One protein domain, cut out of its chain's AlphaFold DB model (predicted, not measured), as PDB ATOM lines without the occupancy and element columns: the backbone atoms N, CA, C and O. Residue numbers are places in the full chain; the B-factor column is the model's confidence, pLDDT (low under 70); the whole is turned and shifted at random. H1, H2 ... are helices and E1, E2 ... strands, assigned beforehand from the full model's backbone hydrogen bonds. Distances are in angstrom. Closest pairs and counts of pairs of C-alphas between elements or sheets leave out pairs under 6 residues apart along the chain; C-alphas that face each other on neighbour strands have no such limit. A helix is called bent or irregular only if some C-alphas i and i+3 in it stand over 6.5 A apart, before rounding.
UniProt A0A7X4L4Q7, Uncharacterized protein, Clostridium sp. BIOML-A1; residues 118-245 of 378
ATOM      1  N   GLU A 118     -28.103  53.317  -1.840       93.00
ATOM      2  CA  GLU A 118     -28.719  52.265  -1.032       93.00
ATOM      3  C   GLU A 118     -30.221  52.131  -1.318       93.00
ATOM      4  O   GLU A 118     -30.707  51.015  -1.504       93.00
ATOM      5  N   ALA A 119     -30.939  53.255  -1.419       92.69
ATOM      6  CA  ALA A 119     -32.350  53.258  -1.772       92.69
ATOM      7  C   ALA A 119     -32.566  52.661  -3.167       92.69
ATOM      8  O   ALA A 119     -33.370  51.747  -3.313       92.69
ATOM      9  N   TYR A 120     -31.827  53.116  -4.182       94.56
ATOM     10  CA  TYR A 120     -32.006  52.641  -5.557       94.56
ATOM     11  C   TYR A 120     -31.672  51.156  -5.708       94.56
ATOM     12  O   TYR A 120     -32.428  50.423  -6.342       94.56
ATOM     13  N   LEU A 121     -30.593  50.684  -5.077       95.06
ATOM     14  CA  LEU A 121     -30.248  49.263  -5.081       95.06
ATOM     15  C   LEU A 121     -31.345  48.409  -4.438       95.06
ATOM     16  O   LEU A 121     -31.616  47.328  -4.939       95.06
ATOM     17  N   ARG A 122     -32.033  48.887  -3.395       91.25
ATOM     18  CA  ARG A 122     -33.149  48.140  -2.788       91.25
ATOM     19  C   ARG A 122     -34.318  47.918  -3.759       91.25
ATOM     20  O   ARG A 122     -35.063  46.958  -3.597       91.25
ATOM     21  N   TYR A 123     -34.488  48.800  -4.746       90.88
ATOM     22  CA  TYR A 123     -35.510  48.661  -5.786       90.88
ATOM     23  C   TYR A 123     -35.033  47.847  -6.987       90.88
ATOM     24  O   TYR A 123     -35.824  47.093  -7.550       90.88
ATOM     25  N   GLY A 124     -33.776  48.014  -7.395       95.25
ATOM     26  CA  GLY A 124     -33.263  47.442  -8.639       95.25
ATOM     27  C   GLY A 124     -32.455  46.157  -8.488       95.25
ATOM     28  O   GLY A 124     -32.547  45.284  -9.343       95.25
ATOM     29  N   ALA A 125     -31.666  46.012  -7.426       97.56
ATOM     30  CA  ALA A 125     -30.765  44.876  -7.259       97.56
ATOM     31  C   ALA A 125     -31.473  43.689  -6.599       97.56
ATOM     32  O   ALA A 125     -31.976  43.787  -5.479       97.56
ATOM     33  N   GLU A 126     -31.465  42.543  -7.274       97.06
ATOM     34  CA  GLU A 126     -31.990  41.287  -6.738       97.06
ATOM     35  C   GLU A 126     -31.106  40.722  -5.620       97.06
ATOM     36  O   GLU A 126     -31.601  40.083  -4.696       97.06
ATOM     37  N   ASP A 127     -29.797  40.968  -5.694       96.75
ATOM     38  CA  ASP A 127     -28.789  40.626  -4.688       96.75
ATOM     39  C   ASP A 127     -28.266  41.884  -3.977       96.75
ATOM     40  O   ASP A 127     -27.064  42.142  -3.872       96.75
ATOM     41  N   TYR A 128     -29.211  42.691  -3.480       92.62
ATOM     42  CA  TYR A 128     -28.972  43.931  -2.731       92.62
ATOM     43  C   TYR A 128     -27.989  43.780  -1.554       92.62
ATOM     44  O   TYR A 128     -27.309  44.737  -1.174       92.62
ATOM     45  N   ASP A 129     -27.866  42.582  -0.982       93.69
ATOM     46  CA  ASP A 129     -26.911  42.281   0.081       93.69
ATOM     47  C   ASP A 129     -25.442  42.508  -0.331       93.69
ATOM     48  O   ASP A 129     -24.590  42.734   0.534       93.69
ATOM     49  N   LYS A 130     -25.154  42.568  -1.638       96.12
ATOM     50  CA  LYS A 130     -23.839  42.892  -2.216       96.12
ATOM     51  C   LYS A 130     -23.617  44.387  -2.473       96.12
ATOM     52  O   LYS A 130     -22.912  44.772  -3.407       96.12
ATOM     53  N   LEU A 131     -24.178  45.261  -1.637       93.88
ATOM     54  CA  LEU A 131     -24.111  46.722  -1.797       93.88
ATOM     55  C   LEU A 131     -22.695  47.263  -2.070       93.88
ATOM     56  O   LEU A 131     -22.523  48.141  -2.912       93.88
ATOM     57  N   ALA A 132     -21.679  46.741  -1.376       95.31
ATOM     58  CA  ALA A 132     -20.295  47.188  -1.552       95.31
ATOM     59  C   ALA A 132     -19.718  46.823  -2.933       95.31
ATOM     60  O   ALA A 132     -18.936  47.592  -3.488       95.31
ATOM     61  N   GLU A 133     -20.111  45.677  -3.495       97.62
ATOM     62  CA  GLU A 133     -19.688  45.253  -4.835       97.62
ATOM     63  C   GLU A 133     -20.351  46.127  -5.902       97.62
ATOM     64  O   GLU A 133     -19.676  46.589  -6.820       97.62
ATOM     65  N   TYR A 134     -21.639  46.438  -5.732       97.94
ATOM     66  CA  TYR A 134     -22.351  47.378  -6.595       97.94
ATOM     67  C   TYR A 134     -21.722  48.773  -6.582       97.94
ATOM     68  O   TYR A 134     -21.432  49.313  -7.647       97.94
ATOM     69  N   ASP A 135     -21.465  49.353  -5.402       94.94
ATOM     70  CA  ASP A 135     -20.835  50.680  -5.297       94.94
ATOM     71  C   ASP A 135     -19.448  50.698  -5.963       94.94
ATOM     72  O   ASP A 135     -19.122  51.635  -6.695       94.94
ATOM     73  N   ALA A 136     -18.651  49.639  -5.783       95.69
ATOM     74  CA  ALA A 136     -17.356  49.507  -6.444       95.69
ATOM     75  C   ALA A 136     -17.495  49.430  -7.974       95.69
ATOM     76  O   ALA A 136     -16.810  50.167  -8.689       95.69
ATOM     77  N   LEU A 137     -18.399  48.587  -8.480       96.88
ATOM     78  CA  LEU A 137     -18.600  48.412  -9.917       96.88
ATOM     79  C   LEU A 137     -19.148  49.684 -10.574       96.88
ATOM     80  O   LEU A 137     -18.657  50.090 -11.623       96.88
ATOM     81  N   PHE A 138     -20.097  50.370  -9.933       96.62
ATOM     82  CA  PHE A 138     -20.631  51.643 -10.416       96.62
ATOM     83  C   PHE A 138     -19.558  52.725 -10.508       96.62
ATOM     84  O   PHE A 138     -19.518  53.460 -11.495       96.62
ATOM     85  N   ARG A 139     -18.641  52.804  -9.534       94.56
ATOM     86  CA  ARG A 139     -17.495  53.727  -9.603       94.56
ATOM     87  C   ARG A 139     -16.560  53.390 -10.763       94.56
ATOM     88  O   ARG A 139     -16.142  54.302 -11.471       94.56
ATOM     89  N   LEU A 140     -16.260  52.107 -10.978       94.62
ATOM     90  CA  LEU A 140     -15.420  51.645 -12.093       94.62
ATOM     91  C   LEU A 140     -16.055  51.959 -13.453       94.62
ATOM     92  O   LEU A 140     -15.405  52.507 -14.344       94.62
ATOM     93  N   MET A 141     -17.355  51.700 -13.587       95.19
ATOM     94  CA  MET A 141     -18.147  52.034 -14.773       95.19
ATOM     95  C   MET A 141     -18.463  53.534 -14.888       95.19
ATOM     96  O   MET A 141     -19.064  53.945 -15.876       95.19
ATOM     97  N   MET A 142     -18.045  54.363 -13.923       94.25
ATOM     98  CA  MET A 142     -18.327  55.801 -13.872       94.25
ATOM     99  C   MET A 142     -19.827  56.126 -13.981       94.25
ATOM    100  O   MET A 142     -20.220  57.073 -14.661       94.25
ATOM    101  N   MET A 143     -20.670  55.330 -13.323       94.38
ATOM    102  CA  MET A 143     -22.117  55.518 -13.317       94.38
ATOM    103  C   MET A 143     -22.505  56.651 -12.362       94.38
ATOM    104  O   MET A 143     -22.297  56.522 -11.152       94.38
ATOM    105  N   PRO A 144     -23.072  57.760 -12.867       93.00
ATOM    106  CA  PRO A 144     -23.576  58.813 -12.003       93.00
ATOM    107  C   PRO A 144     -24.846  58.350 -11.276       93.00
ATOM    108  O   PRO A 144     -25.587  57.487 -11.755       93.00
ATOM    109  N   VAL A 145     -25.118  58.950 -10.117       92.94
ATOM    110  CA  VAL A 145     -26.265  58.603  -9.257       92.94
ATOM    111  C   VAL A 145     -27.590  58.767 -10.008       92.94
ATOM    112  O   VAL A 145     -28.523  57.994  -9.802       92.94
ATOM    113  N   GLU A 146     -27.661  59.740 -10.911       92.56
ATOM    114  CA  GLU A 146     -28.803  60.027 -11.775       92.56
ATOM    115  C   GLU A 146     -29.074  58.888 -12.763       92.56
ATOM    116  O   GLU A 146     -30.227  58.534 -12.977       92.56
ATOM    117  N   MET A 147     -28.028  58.265 -13.315       94.38
ATOM    118  CA  MET A 147     -28.172  57.107 -14.204       94.38
ATOM    119  C   MET A 147     -28.648  55.880 -13.430       94.38
ATOM    120  O   MET A 147     -29.507  55.146 -13.903       94.38
ATOM    121  N   ILE A 148     -28.146  55.686 -12.210       96.62
ATOM    122  CA  ILE A 148     -28.582  54.587 -11.336       96.62
ATOM    123  C   ILE A 148     -30.053  54.770 -10.941       96.62
ATOM    124  O   ILE A 148     -30.818  53.807 -10.954       96.62
ATOM    125  N   ARG A 149     -30.471  56.009 -10.634       94.94
ATOM    126  CA  ARG A 149     -31.887  56.342 -10.435       94.94
ATOM    127  C   ARG A 149     -32.693  55.985 -11.675       94.94
ATOM    128  O   ARG A 149     -33.704  55.310 -11.541       94.94
ATOM    129  N   HIS A 150     -32.246  56.439 -12.844       93.81
ATOM    130  CA  HIS A 150     -32.967  56.236 -14.089       93.81
ATOM    131  C   HIS A 150     -33.229  54.752 -14.346       93.81
ATOM    132  O   HIS A 150     -34.377  54.333 -14.456       93.81
ATOM    133  N   MET A 151     -32.178  53.935 -14.271       96.12
ATOM    134  CA  MET A 151     -32.281  52.489 -14.445       96.12
ATOM    135  C   MET A 151     -33.278  51.845 -13.475       96.12
ATOM    136  O   MET A 151     -34.141  51.082 -13.899       96.12
ATOM    137  N   TYR A 152     -33.165  52.127 -12.176       96.00
ATOM    138  CA  TYR A 152     -33.913  51.386 -11.153       96.00
ATOM    139  C   TYR A 152     -35.292  51.946 -10.828       96.00
ATOM    140  O   TYR A 152     -36.157  51.186 -10.402       96.00
ATOM    141  N   ILE A 153     -35.493  53.253 -10.979       91.75
ATOM    142  CA  ILE A 153     -36.726  53.942 -10.584       91.75
ATOM    143  C   ILE A 153     -37.548  54.345 -11.803       91.75
ATOM    144  O   ILE A 153     -38.772  54.232 -11.765       91.75
ATOM    145  N   ASP A 154     -36.918  54.831 -12.871       90.50
ATOM    146  CA  ASP A 154     -37.660  55.332 -14.032       90.50
ATOM    147  C   ASP A 154     -37.953  54.193 -15.018       90.50
ATOM    148  O   ASP A 154     -39.084  54.065 -15.481       90.50
ATOM    149  N   CYS A 155     -36.962  53.333 -15.274       91.06
ATOM    150  CA  CYS A 155     -37.050  52.204 -16.205       91.06
ATOM    151  C   CYS A 155     -37.406  50.864 -15.542       91.06
ATOM    152  O   CYS A 155     -37.534  49.859 -16.244       91.06
ATOM    153  N   ASP A 156     -37.514  50.839 -14.209       93.94
ATOM    154  CA  ASP A 156     -37.838  49.656 -13.401       93.94
ATOM    155  C   ASP A 156     -36.949  48.424 -13.719       93.94
ATOM    156  O   ASP A 156     -37.374  47.272 -13.599       93.94
ATOM    157  N   MET A 157     -35.690  48.654 -14.121       97.31
ATOM    158  CA  MET A 157     -34.734  47.590 -14.437       97.31
ATOM    159  C   MET A 157     -34.363  46.792 -13.185       97.31
ATOM    160  O   MET A 157     -34.171  47.358 -12.103       97.31
ATOM    161  N   LYS A 158     -34.182  45.478 -13.353       98.19
ATOM    162  CA  LYS A 158     -33.657  44.593 -12.304       98.19
ATOM    163  C   LYS A 158     -32.237  44.177 -12.610       98.19
ATOM    164  O   LYS A 158     -31.885  44.009 -13.773       98.19
ATOM    165  N   THR A 159     -31.404  44.021 -11.590       98.38
ATOM    166  CA  THR A 159     -30.004  43.654 -11.791       98.38
ATOM    167  C   THR A 159     -29.509  42.601 -10.834       98.38
ATOM    168  O   THR A 159     -30.031  42.427  -9.735       98.38
ATOM    169  N   ARG A 160     -28.436  41.944 -11.269       98.25
ATOM    170  CA  ARG A 160     -27.623  41.052 -10.456       98.25
ATOM    171  C   ARG A 160     -26.150  41.284 -10.744       98.25
ATOM    172  O   ARG A 160     -25.763  41.371 -11.916       98.25
ATOM    173  N   ILE A 161     -25.321  41.333  -9.706       97.69
ATOM    174  CA  ILE A 161     -23.874  41.513  -9.860       97.69
ATOM    175  C   ILE A 161     -23.107  40.187  -9.759       97.69
ATOM    176  O   ILE A 161     -23.366  39.332  -8.904       97.69
ATOM    177  N   ASN A 162     -22.126  40.014 -10.644       96.12
ATOM    178  CA  ASN A 162     -21.175  38.910 -10.593       96.12
ATOM    179  C   ASN A 162     -19.784  39.384 -11.037       96.12
ATOM    180  O   ASN A 162     -19.505  39.478 -12.236       96.12
ATOM    181  N   GLY A 163     -18.924  39.693 -10.061       94.00
ATOM    182  CA  GLY A 163     -17.590  40.235 -10.310       94.00
ATOM    183  C   GLY A 163     -17.664  41.531 -11.115       94.00
ATOM    184  O   GLY A 163     -18.345  42.475 -10.725       94.00
ATOM    185  N   ASP A 164     -17.014  41.541 -12.278       95.56
ATOM    186  CA  ASP A 164     -16.941  42.710 -13.162       95.56
ATOM    187  C   ASP A 164     -18.154  42.827 -14.112       95.56
ATOM    188  O   ASP A 164     -18.142  43.614 -15.058       95.56
ATOM    189  N   THR A 165     -19.200  42.017 -13.904       97.69
ATOM    190  CA  THR A 165     -20.397  41.980 -14.753       97.69
ATOM    191  C   THR A 165     -21.645  42.405 -13.992       97.69
ATOM    192  O   THR A 165     -21.995  41.819 -12.965       97.69
ATOM    193  N   LEU A 166     -22.369  43.365 -14.563       98.31
ATOM    194  CA  LEU A 166     -23.722  43.738 -14.173       98.31
ATOM    195  C   LEU A 166     -24.713  43.074 -15.135       98.31
ATOM    196  O   LEU A 166     -24.772  43.424 -16.314       98.31
ATOM    197  N   THR A 167     -25.475  42.098 -14.648       98.44
ATOM    198  CA  THR A 167     -26.596  41.515 -15.401       98.44
ATOM    199  C   THR A 167     -27.811  42.409 -15.213       98.44
ATOM    200  O   THR A 167     -28.083  42.807 -14.082       98.44
ATOM    201  N   ILE A 168     -28.519  42.731 -16.294       98.31
ATOM    202  CA  ILE A 168     -29.694  43.605 -16.290       98.31
ATOM    203  C   ILE A 168     -30.862  42.860 -16.933       98.31
ATOM    204  O   ILE A 168     -30.753  42.403 -18.066       98.31
ATOM    205  N   HIS A 169     -31.981  42.767 -16.229       97.44
ATOM    206  CA  HIS A 169     -33.262  42.323 -16.757       97.44
ATOM    207  C   HIS A 169     -34.121  43.559 -17.023       97.44
ATOM    208  O   HIS A 169     -34.387  44.352 -16.113       97.44
ATOM    209  N   HIS A 170     -34.527  43.739 -18.276       95.06
ATOM    210  CA  HIS A 170     -35.390  44.841 -18.678       95.06
ATOM    211  C   HIS A 170     -36.354  44.368 -19.762       95.06
ATOM    212  O   HIS A 170     -35.930  43.819 -20.779       95.06
ATOM    213  N   LYS A 171     -37.653  44.599 -19.538       90.31
ATOM    214  CA  LYS A 171     -38.734  44.010 -20.341       90.31
ATOM    215  C   LYS A 171     -38.573  42.481 -20.360       90.31
ATOM    216  O   LYS A 171     -38.487  41.872 -19.297       90.31
ATOM    217  N   GLU A 172     -38.524  41.869 -21.535       89.69
ATOM    218  CA  GLU A 172     -38.372  40.419 -21.713       89.69
ATOM    219  C   GLU A 172     -36.904  39.986 -21.861       89.69
ATOM    220  O   GLU A 172     -36.603  38.795 -21.862       89.69
ATOM    221  N   ASP A 173     -35.984  40.941 -21.998       93.62
ATOM    222  CA  ASP A 173     -34.608  40.682 -22.398       93.62
ATOM    223  C   ASP A 173     -33.650  40.713 -21.205       93.62
ATOM    224  O   ASP A 173     -33.853  41.394 -20.192       93.62
ATOM    225  N   THR A 174     -32.571  39.946 -21.338       96.19
ATOM    226  CA  THR A 174     -31.503  39.882 -20.343       96.19
ATOM    227  C   THR A 174     -30.199  40.331 -20.968       96.19
ATOM    228  O   THR A 174     -29.716  39.782 -21.954       96.19
ATOM    229  N   TRP A 175     -29.574  41.299 -20.321       97.81
ATOM    230  CA  TRP A 175     -28.373  41.965 -20.783       97.81
ATOM    231  C   TRP A 175     -27.235  41.733 -19.806       97.81
ATOM    232  O   TRP A 175     -27.443  41.505 -18.613       97.81
ATOM    233  N   LYS A 176     -26.004  41.835 -20.300       98.25
ATOM    234  CA  LYS A 176     -24.814  41.892 -19.453       98.25
ATOM    235  C   LYS A 176     -23.954  43.069 -19.851       98.25
ATOM    236  O   LYS A 176     -23.537  43.178 -21.000       98.25
ATOM    237  N   ILE A 177     -23.641  43.901 -18.872       97.94
ATOM    238  CA  ILE A 177     -22.643  44.951 -18.988       97.94
ATOM    239  C   ILE A 177     -21.386  44.460 -18.285       97.94
ATOM    240  O   ILE A 177     -21.369  44.294 -17.067       97.94
ATOM    241  N   VAL A 178     -20.338  44.211 -19.060       97.69
ATOM    242  CA  VAL A 178     -19.039  43.762 -18.552       97.69
ATOM    243  C   VAL A 178     -18.108  44.966 -18.495       97.69
ATOM    244  O   VAL A 178     -17.876  45.604 -19.524       97.69
ATOM    245  N   TYR A 179     -17.588  45.291 -17.314       96.56
ATOM    246  CA  TYR A 179     -16.564  46.322 -17.161       96.56
ATOM    247  C   TYR A 179     -15.287  45.919 -17.912       96.56
ATOM    248  O   TYR A 179     -14.878  44.759 -17.890       96.56
ATOM    249  N   LEU A 180     -14.673  46.879 -18.599       93.50
ATOM    250  CA  LEU A 180     -13.387  46.712 -19.278       93.50
ATOM    251  C   LEU A 180     -12.302  47.460 -18.499       93.50
ATOM    252  O   LEU A 180     -12.613  48.399 -17.783       93.50
ATOM    253  N   ASP A 181     -11.024  47.122 -18.691       87.06
ATOM    254  CA  ASP A 181      -9.878  47.641 -17.908       87.06
ATOM    255  C   ASP A 181      -9.644  49.173 -17.968       87.06
ATOM    256  O   ASP A 181      -8.655  49.683 -17.438       87.06
ATOM    257  N   SER A 182     -10.540  49.929 -18.605       85.06
ATOM    258  CA  SER A 182     -10.517  51.384 -18.693       85.06
ATOM    259  C   SER A 182     -11.758  51.989 -18.020       85.06
ATOM    260  O   SER A 182     -12.876  51.567 -18.329       85.06
ATOM    261  N   PRO A 183     -11.606  53.017 -17.161       83.88
ATOM    262  CA  PRO A 183     -12.724  53.656 -16.474       83.88
ATOM    263  C   PRO A 183     -13.869  54.067 -17.409       83.88
ATOM    264  O   PRO A 183     -13.684  54.744 -18.430       83.88
ATOM    265  N   GLY A 184     -15.076  53.641 -17.044       81.44
ATOM    266  CA  GLY A 184     -16.304  53.902 -17.788       81.44
ATOM    267  C   GLY A 184     -16.451  53.168 -19.121       81.44
ATOM    268  O   GLY A 184     -17.475  53.358 -19.781       81.44
ATOM    269  N   ASN A 185     -15.470  52.354 -19.533       91.00
ATOM    270  CA  ASN A 185     -15.598  51.493 -20.703       91.00
ATOM    271  C   ASN A 185     -16.236  50.162 -20.316       91.00
ATOM    272  O   ASN A 185     -15.858  49.527 -19.330       91.00
ATOM    273  N   VAL A 186     -17.182  49.728 -21.136       95.69
ATOM    274  CA  VAL A 186     -17.941  48.502 -20.935       95.69
ATOM    275  C   VAL A 186     -18.173  47.780 -22.254       95.69
ATOM    276  O   VAL A 186     -18.109  48.374 -23.332       95.69
ATOM    277  N   ARG A 187     -18.484  46.493 -22.157       95.94
ATOM    278  CA  ARG A 187     -19.019  45.681 -23.247       95.94
ATOM    279  C   ARG A 187     -20.468  45.328 -22.946       95.94
ATOM    280  O   ARG A 187     -20.748  44.861 -21.845       95.94
ATOM    281  N   LEU A 188     -21.352  45.506 -23.924       96.50
ATOM    282  CA  LEU A 188     -22.748  45.088 -23.822       96.50
ATOM    283  C   LEU A 188     -22.942  43.737 -24.510       96.50
ATOM    284  O   LEU A 188     -22.577  43.557 -25.675       96.50
ATOM    285  N   LEU A 189     -23.537  42.801 -23.783       94.50
ATOM    286  CA  LEU A 189     -23.987  41.526 -24.313       94.50
ATOM    287  C   LEU A 189     -25.506  41.413 -24.177       94.50
ATOM    288  O   LEU A 189     -26.071  41.854 -23.175       94.50
ATOM    289  N   HIS A 190     -26.125  40.767 -25.154       93.94
ATOM    290  CA  HIS A 190     -27.555  40.497 -25.224       93.94
ATOM    291  C   HIS A 190     -27.804  38.989 -25.204       93.94
ATOM    292  O   HIS A 190     -26.968  38.218 -25.686       93.94
ATOM    293  N   ASN A 191     -28.904  38.548 -24.599       92.62
ATOM    294  CA  ASN A 191     -29.272  37.139 -24.569       92.62
ATOM    295  C   ASN A 191     -29.635  36.628 -25.969       92.62
ATOM    296  O   ASN A 191     -30.153  37.348 -26.822       92.62
ATOM    297  N   ASN A 192     -29.335  35.356 -26.207       87.88
ATOM    298  CA  ASN A 192     -29.651  34.705 -27.471       87.88
ATOM    299  C   ASN A 192     -31.145  34.362 -27.530       87.88
ATOM    300  O   ASN A 192     -31.740  33.994 -26.516       87.88
ATOM    301  N   TYR A 193     -31.738  34.451 -28.717       87.62
ATOM    302  CA  TYR A 193     -33.095  33.985 -28.978       87.62
ATOM    303  C   TYR A 193     -33.226  33.507 -30.424       87.62
ATOM    304  O   TYR A 193     -32.495  33.969 -31.302       87.62
ATOM    305  N   HIS A 194     -34.191  32.628 -30.668       84.81
ATOM    306  CA  HIS A 194     -34.684  32.303 -32.003       84.81
ATOM    307  C   HIS A 194     -36.194  32.564 -32.078       84.81
ATOM    308  O   HIS A 194     -36.826  32.927 -31.084       84.81
ATOM    309  N   ILE A 195     -36.761  32.463 -33.282       81.31
ATOM    310  CA  ILE A 195     -38.175  32.761 -33.527       81.31
ATOM    311  C   ILE A 195     -38.903  31.470 -33.876       81.31
ATOM    312  O   ILE A 195     -38.531  30.804 -34.842       81.31
ATOM    313  N   VAL A 196     -39.961  31.180 -33.125       84.12
ATOM    314  CA  VAL A 196     -40.908  30.091 -33.384       84.12
ATOM    315  C   VAL A 196     -42.298  30.713 -33.422       84.12
ATOM    316  O   VAL A 196     -42.664  31.440 -32.505       84.12
ATOM    317  N   ASP A 197     -43.039  30.505 -34.512       82.38
ATOM    318  CA  ASP A 197     -44.419  30.992 -34.672       82.38
ATOM    319  C   ASP A 197     -44.615  32.476 -34.302       82.38
ATOM    320  O   ASP A 197     -45.519  32.841 -33.558       82.38
ATOM    321  N   GLU A 198     -43.723  33.343 -34.797       78.44
ATOM    322  CA  GLU A 198     -43.689  34.798 -34.533       78.44
ATOM    323  C   GLU A 198     -43.377  35.220 -33.085       78.44
ATOM    324  O   GLU A 198     -43.325  36.417 -32.794       78.44
ATOM    325  N   HIS A 199     -43.064  34.271 -32.204       81.00
ATOM    326  CA  HIS A 199     -42.670  34.512 -30.819       81.00
ATOM    327  C   HIS A 199     -41.175  34.259 -30.610       81.00
ATOM    328  O   HIS A 199     -40.538  33.513 -31.355       81.00
ATOM    329  N   ARG A 200     -40.595  34.913 -29.596       85.56
ATOM    330  CA  ARG A 200     -39.188  34.728 -29.223       85.56
ATOM    331  C   ARG A 200     -39.054  33.593 -28.220       85.56
ATOM    332  O   ARG A 200     -39.638  33.654 -27.142       85.56
ATOM    333  N   GLU A 201     -38.207  32.627 -28.542       86.94
ATOM    334  CA  GLU A 201     -37.746  31.613 -27.600       86.94
ATOM    335  C   GLU A 201     -36.290  31.894 -27.226       86.94
ATOM    336  O   GLU A 201     -35.405  31.967 -28.082       86.94
ATOM    337  N   PHE A 202     -36.041  32.107 -25.934       89.25
ATOM    338  CA  PHE A 202     -34.719  32.474 -25.434       89.25
ATOM    339  C   PHE A 202     -33.813  31.257 -25.270       89.25
ATOM    340  O   PHE A 202     -34.171  30.253 -24.654       89.25
ATOM    341  N   GLU A 203     -32.587  31.389 -25.760       88.62
ATOM    342  CA  GLU A 203     -31.567  30.356 -25.695       88.62
ATOM    343  C   GLU A 203     -30.538  30.633 -24.600       88.62
ATOM    344  O   GLU A 203     -30.383  31.739 -24.075       88.62
ATOM    345  N   LYS A 204     -29.762  29.598 -24.275       88.75
ATOM    346  CA  LYS A 204     -28.606  29.760 -23.398       88.75
ATOM    347  C   LYS A 204     -27.512  30.540 -24.123       88.75
ATOM    348  O   LYS A 204     -27.115  30.194 -25.230       88.75
ATOM    349  N   GLY A 205     -26.940  31.513 -23.427       91.69
ATOM    350  CA  GLY A 205     -25.774  32.250 -23.902       91.69
ATOM    351  C   GLY A 205     -26.076  33.711 -24.196       91.69
ATOM    352  O   GLY A 205     -27.193  34.191 -24.019       91.69
ATOM    353  N   PHE A 206     -25.017  34.422 -24.559       93.56
ATOM    354  CA  PHE A 206     -25.050  35.849 -24.831       93.56
ATOM    355  C   PHE A 206     -24.135  36.157 -26.016       93.56
ATOM    356  O   PHE A 206     -23.064  35.555 -26.131       93.56
ATOM    357  N   HIS A 207     -24.517  37.128 -26.838       86.44
ATOM    358  CA  HIS A 207     -23.707  37.660 -27.933       86.44
ATOM    359  C   HIS A 207     -23.437  39.151 -27.728       86.44
ATOM    360  O   HIS A 207     -24.123  39.822 -26.961       86.44
ATOM    361  N   ILE A 208     -22.404  39.678 -28.390       86.12
ATOM    362  CA  ILE A 208     -22.159  41.125 -28.417       86.12
ATOM    363  C   ILE A 208     -23.285  41.772 -29.223       86.12
ATOM    364  O   ILE A 208     -23.500  41.384 -30.367       86.12
ATOM    365  N   GLN A 209     -23.960  42.766 -28.641       81.12
ATOM    366  CA  GLN A 209     -25.137  43.396 -29.252       81.12
ATOM    367  C   GLN A 209     -24.826  44.031 -30.621       81.12
ATOM    368  O   GLN A 209     -25.637  44.000 -31.536       81.12
ATOM    369  N   SER A 210     -23.647  44.631 -30.767       77.00
ATOM    370  CA  SER A 210     -23.131  45.173 -32.028       77.00
ATOM    371  C   SER A 210     -21.636  45.460 -31.911       77.00
ATOM    372  O   SER A 210     -21.117  45.614 -30.803       77.00
ATOM    373  N   GLU A 211     -20.930  45.620 -33.029       72.00
ATOM    374  CA  GLU A 211     -19.504  45.977 -33.013       72.00
ATOM    375  C   GLU A 211     -19.230  47.251 -32.186       72.00
ATOM    376  O   GLU A 211     -18.304  47.274 -31.373       72.00
ATOM    377  N   PHE A 212     -20.110  48.258 -32.276       71.31
ATOM    378  CA  PHE A 212     -20.039  49.500 -31.491       71.31
ATOM    379  C   PHE A 212     -20.169  49.296 -29.979       71.31
ATOM    380  O   PHE A 212     -19.725  50.136 -29.202       71.31
ATOM    381  N   THR A 213     -20.778  48.194 -29.548       83.25
ATOM    382  CA  THR A 213     -20.982  47.872 -28.129       83.25
ATOM    383  C   THR A 213     -19.971  46.861 -27.584       83.25
ATOM    384  O   THR A 213     -20.008  46.520 -26.400       83.25
ATOM    385  N   SER A 214     -19.015  46.425 -28.412       86.19
ATOM    386  CA  SER A 214     -17.894  45.574 -27.988       86.19
ATOM    387  C   SER A 214     -16.947  46.283 -27.003       86.19
ATOM    388  O   SER A 214     -16.335  45.622 -26.153       86.19
ATOM    389  N   ASN A 215     -16.860  47.614 -27.117       90.00
ATOM    390  CA  ASN A 215     -16.157  48.549 -26.241       90.00
ATOM    391  C   ASN A 215     -16.812  49.936 -26.362       90.00
ATOM    392  O   ASN A 215     -16.541  50.686 -27.297       90.00
ATOM    393  N   THR A 216     -17.694  50.264 -25.423       88.06
ATOM    394  CA  THR A 216     -18.469  51.509 -25.416       88.06
ATOM    395  C   THR A 216     -18.472  52.161 -24.037       88.06
ATOM    396  O   THR A 216     -17.932  51.615 -23.077       88.06
ATOM    397  N   LYS A 217     -19.070  53.348 -23.914       89.25
ATOM    398  CA  LYS A 217     -19.306  53.993 -22.618       89.25
ATOM    399  C   LYS A 217     -20.605  53.497 -21.998       89.25
ATOM    400  O   LYS A 217     -21.573  53.253 -22.714       89.25
ATOM    401  N   ILE A 218     -20.645  53.437 -20.665       91.38
ATOM    402  CA  ILE A 218     -21.813  52.944 -19.918       91.38
ATOM    403  C   ILE A 218     -23.127  53.613 -20.335       91.38
ATOM    404  O   ILE A 218     -24.128  52.933 -20.523       91.38
ATOM    405  N   LYS A 219     -23.100  54.928 -20.586       87.44
ATOM    406  CA  LYS A 219     -24.266  55.692 -21.038       87.44
ATOM    407  C   LYS A 219     -24.888  55.096 -22.303       87.44
ATOM    408  O   LYS A 219     -26.086  54.852 -22.332       87.44
ATOM    409  N   TYR A 220     -24.067  54.818 -23.314       85.50
ATOM    410  CA  TYR A 220     -24.548  54.261 -24.576       85.50
ATOM    411  C   TYR A 220     -25.047  52.825 -24.408       85.50
ATOM    412  O   TYR A 220     -26.000  52.438 -25.073       85.50
ATOM    413  N   ALA A 221     -24.436  52.036 -23.519       90.56
ATOM    414  CA  ALA A 221     -24.917  50.689 -23.227       90.56
ATOM    415  C   ALA A 221     -26.330  50.710 -22.619       90.56
ATOM    416  O   ALA A 221     -27.184  49.947 -23.056       90.56
ATOM    417  N   ILE A 222     -26.593  51.617 -21.673       89.44
ATOM    418  CA  ILE A 222     -27.916  51.787 -21.056       89.44
ATOM    419  C   ILE A 222     -28.953  52.294 -22.071       89.44
ATOM    420  O   ILE A 222     -30.013  51.687 -22.198       89.44
ATOM    421  N   GLU A 223     -28.614  53.301 -22.884       85.69
ATOM    422  CA  GLU A 223     -29.493  53.794 -23.960       85.69
ATOM    423  C   GLU A 223     -29.856  52.684 -24.970       85.69
ATOM    424  O   GLU A 223     -30.995  52.618 -25.437       85.69
ATOM    425  N   ASN A 224     -28.918  51.778 -25.287       87.38
ATOM    426  CA  ASN A 224     -29.187  50.620 -26.153       87.38
ATOM    427  C   ASN A 224     -30.199  49.656 -25.519       87.38
ATOM    428  O   ASN A 224     -31.072  49.165 -26.225       87.38
ATOM    429  N   ILE A 225     -30.108  49.401 -24.210       89.94
ATOM    430  CA  ILE A 225     -31.041  48.518 -23.491       89.94
ATOM    431  C   ILE A 225     -32.455  49.114 -23.481       89.94
ATOM    432  O   ILE A 225     -33.428  48.416 -23.762       89.94
ATOM    433  N   GLU A 226     -32.581  50.405 -23.175       85.06
ATOM    434  CA  GLU A 226     -33.876  51.092 -23.065       85.06
ATOM    435  C   GLU A 226     -34.631  51.123 -24.396       85.06
ATOM    436  O   GLU A 226     -35.839  50.855 -24.461       85.06
ATOM    437  N   THR A 227     -33.897  51.436 -25.466       79.81
ATOM    438  CA  THR A 227     -34.442  51.614 -26.817       79.81
ATOM    439  C   THR A 227     -34.531  50.314 -27.611       79.81
ATOM    440  O   THR A 227     -35.083  50.319 -28.714       79.81
ATOM    441  N   TYR A 228     -34.036  49.198 -27.065       79.75
ATOM    442  CA  TYR A 228     -34.059  47.923 -27.765       79.75
ATOM    443  C   TYR A 228     -35.486  47.489 -28.109       79.75
ATOM    444  O   TYR A 228     -36.400  47.500 -27.277       79.75
ATOM    445  N   SER A 229     -35.637  47.063 -29.361       77.19
ATOM    446  CA  SER A 229     -36.824  46.408 -29.885       77.19
ATOM    447  C   SER A 229     -36.392  45.311 -30.851       77.19
ATOM    448  O   SER A 229     -35.734  45.578 -31.860       77.19
ATOM    449  N   TRP A 230     -36.781  44.071 -30.560       71.75
ATOM    450  CA  TRP A 230     -36.423  42.917 -31.382       71.75
ATOM    451  C   TRP A 230     -36.976  43.023 -32.810       71.75
ATOM    452  O   TRP A 230     -36.307  42.623 -33.762       71.75
ATOM    453  N   SER A 231     -38.162  43.616 -32.989       68.19
ATOM    454  CA  SER A 231     -38.764  43.805 -34.312       68.19
ATOM    455  C   SER A 231     -37.919  44.732 -35.190       68.19
ATOM    456  O   SER A 231     -37.721  44.444 -36.367       68.19
ATOM    457  N   MET A 232     -37.338  45.782 -34.603       58.12
ATOM    458  CA  MET A 232     -36.404  46.681 -35.287       58.12
ATOM    459  C   MET A 232     -35.052  46.017 -35.543       58.12
ATOM    460  O   MET A 232     -34.481  46.168 -36.622       58.12
ATOM    461  N   HIS A 233     -34.555  45.238 -34.581       58.62
ATOM    462  CA  HIS A 233     -33.295  44.514 -34.730       58.62
ATOM    463  C   HIS A 233     -33.319  43.560 -35.936       58.62
ATOM    464  O   HIS A 233     -32.360  43.507 -36.706       58.62
ATOM    465  N   ARG A 234     -34.451  42.877 -36.166       60.78
ATOM    466  CA  ARG A 234     -34.664  42.009 -37.338       60.78
ATOM    467  C   ARG A 234     -34.567  42.745 -38.667       60.78
ATOM    468  O   ARG A 234     -34.026  42.198 -39.627       60.78
ATOM    469  N   VAL A 235     -35.146  43.944 -38.746       53.72
ATOM    470  CA  VAL A 235     -35.132  44.746 -39.977       53.72
ATOM    471  C   VAL A 235     -33.691  45.090 -40.331       53.72
ATOM    472  O   VAL A 235     -33.258  44.795 -41.442       53.72
ATOM    473  N   HIS A 236     -32.920  45.579 -39.361       49.19
ATOM    474  CA  HIS A 236     -31.521  45.942 -39.579       49.19
ATOM    475  C   HIS A 236     -30.626  44.748 -39.924       49.19
ATOM    476  O   HIS A 236     -29.779  44.862 -40.807       49.19
ATOM    477  N   GLU A 237     -30.821  43.590 -39.290       52.44
ATOM    478  CA  GLU A 237     -30.051  42.386 -39.622       52.44
ATOM    479  C   GLU A 237     -30.357  41.892 -41.044       52.44
ATOM    480  O   GLU A 237     -29.445  41.591 -41.820       52.44
ATOM    481  N   ARG A 238     -31.639  41.883 -41.434       57.12
ATOM    482  CA  ARG A 238     -32.058  41.522 -42.793       57.12
ATOM    483  C   ARG A 238     -31.499  42.502 -43.829       57.12
ATOM    484  O   ARG A 238     -31.016  42.062 -44.871       57.12
ATOM    485  N   GLU A 239     -31.548  43.802 -43.553       46.69
ATOM    486  CA  GLU A 239     -30.981  44.846 -44.414       46.69
ATOM    487  C   GLU A 239     -29.463  44.694 -44.568       46.69
ATOM    488  O   GLU A 239     -28.966  44.702 -45.695       46.69
ATOM    489  N   ALA A 240     -28.735  44.454 -43.474       48.47
ATOM    490  CA  ALA A 240     -27.289  44.247 -43.498       48.47
ATOM    491  C   ALA A 240     -26.894  42.994 -44.299       48.47
ATOM    492  O   ALA A 240     -25.956  43.041 -45.100       48.47
ATOM    493  N   MET A 241     -27.630  41.885 -44.156       59.59
ATOM    494  CA  MET A 241     -27.416  40.682 -44.973       59.59
ATOM    495  C   MET A 241     -27.698  40.935 -46.459       59.59
ATOM    496  O   MET A 241     -26.975  40.438 -47.326       59.59
ATOM    497  N   LEU A 242     -28.744  41.704 -46.779       55.78
ATOM    498  CA  LEU A 242     -29.063  42.085 -48.157       55.78
ATOM    499  C   LEU A 242     -27.973  42.983 -48.754       55.78
ATOM    500  O   LEU A 242     -27.612  42.811 -49.918       55.78
ATOM    501  N   GLU A 243     -27.421  43.907 -47.973       52.97
ATOM    502  CA  GLU A 243     -26.339  44.793 -48.402       52.97
ATOM    503  C   GLU A 243     -25.013  44.043 -48.588       52.97
ATOM    504  O   GLU A 243     -24.320  44.254 -49.586       52.97
ATOM    505  N   GLN A 244     -24.692  43.083 -47.714       58.69
ATOM    506  CA  GLN A 244     -23.552  42.182 -47.907       58.69
ATOM    507  C   GLN A 244     -23.696  41.359 -49.193       58.69
ATOM    508  O   GLN A 244     -22.784  41.369 -50.020       58.69
ATOM    509  N   LYS A 245     -24.865  40.749 -49.439       63.22
ATOM    510  CA  LYS A 245     -25.135  40.010 -50.685       63.22
ATOM    511  C   LYS A 245     -25.050  40.900 -51.928       63.22
ATOM    512  O   LYS A 245     -24.527  40.467 -52.957       63.22
TER     513      LYS A 245
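This is residues 118 to 245 of the 378 residues of an uncharacterized protein of Clostridium sp. BIOML-A1 (UniProt A0A7X4L4Q7). A strongly twisted, curled sheet of five strands, like part of a barrel, has helix H4 laid along it over E3, while helices H1, H2 and H3 gather near its E1 edge. Helix H5 leads away at the far end, where its residues 234 to 245 stick out. The printed part has 128 residues, with named elements in the order H1 H2 H3 E1 E2 E3 E4 E5 H4 H5. The sheet runs E1 E2 E3 E4 E5, all antiparallel, and the class is mixed, helices and strands. The whole is compact, with a radius of gyration of the C-alphas of 15.4 A, yet elongated, spanning 49 by 31 by 25 A.

H1, residues 118 to 124, touches H2, residues 128 to 140, about perpendicular at 80 degrees; the closest C-alphas are those of Arg 122 and Tyr 128, 5.9 A apart, and H2 touches with residues 128 to 131 alone. H1 also touches H3, residues 145 to 154, at a steep tilt of 40 degrees, the same way, closest at the C-alphas of Gly 124 and Tyr 152, 4.7 A apart. H2 and H3 are apart. E1, residues 158 to 162, E2, 165 to 170, E3, 173 to 179, E4, 185 to 196, and E5, 199 to 208, form a meander, each strand the antiparallel neighbour of the one before, in four hairpins. N 160 and O 167, 3.0 A, join E1 and E2 within hydrogen-bond range; N 168 and O 175, 2.8 A, E2 and E3; N 178 and O 187, 2.9 A, E3 and E4; N 194 and O 201, 2.9 A, E4 and E5. E5 bends by 94 degrees at residue 204. H2 is on the sheet at a height of 9.3 A, across the strands, over E2 and only just over E1, on which 3 of its C-alphas fall. H1 and H3 only graze the sheet. H4, residues 218 to 227, is on the sheet at a height of 9.1 A, over E3 and along it at 5 degrees on the local plane. With H2 it makes two layers, helices on one face of a sheet. H3 and H4 are close but not clearly touching, the C-alphas of Met 151 and Ile 222 being 8.0 A apart. H5, residues 230 to 245, touches no helix and is not on the sheet. Each O i to N i+4 pair is within hydrogen-bond range in H1, H3 and H4, against 7 of 9 in H2 and 11 of 12 in H5.

H1 begins at C-alpha 118, (-28.719, 52.265, -1.032). H2 is 18.2 A long and irregular, with C-alphas 129 and 132 8.4 A apart. E4, the longest strand, spans 35.5 A from C-alpha 185 at (-15.598, 51.493, -20.703). H5 spans 22.5 A and ends at C-alpha 245, (-25.135, 40.010, -50.685).

The C-alphas of Glu 118 and Lys 245 are the two farthest apart, 51.3 A. The printed part has no cut, and no link is long. Mean pLDDT of the printed part is 87.1; residues 231 to 245 are under 70.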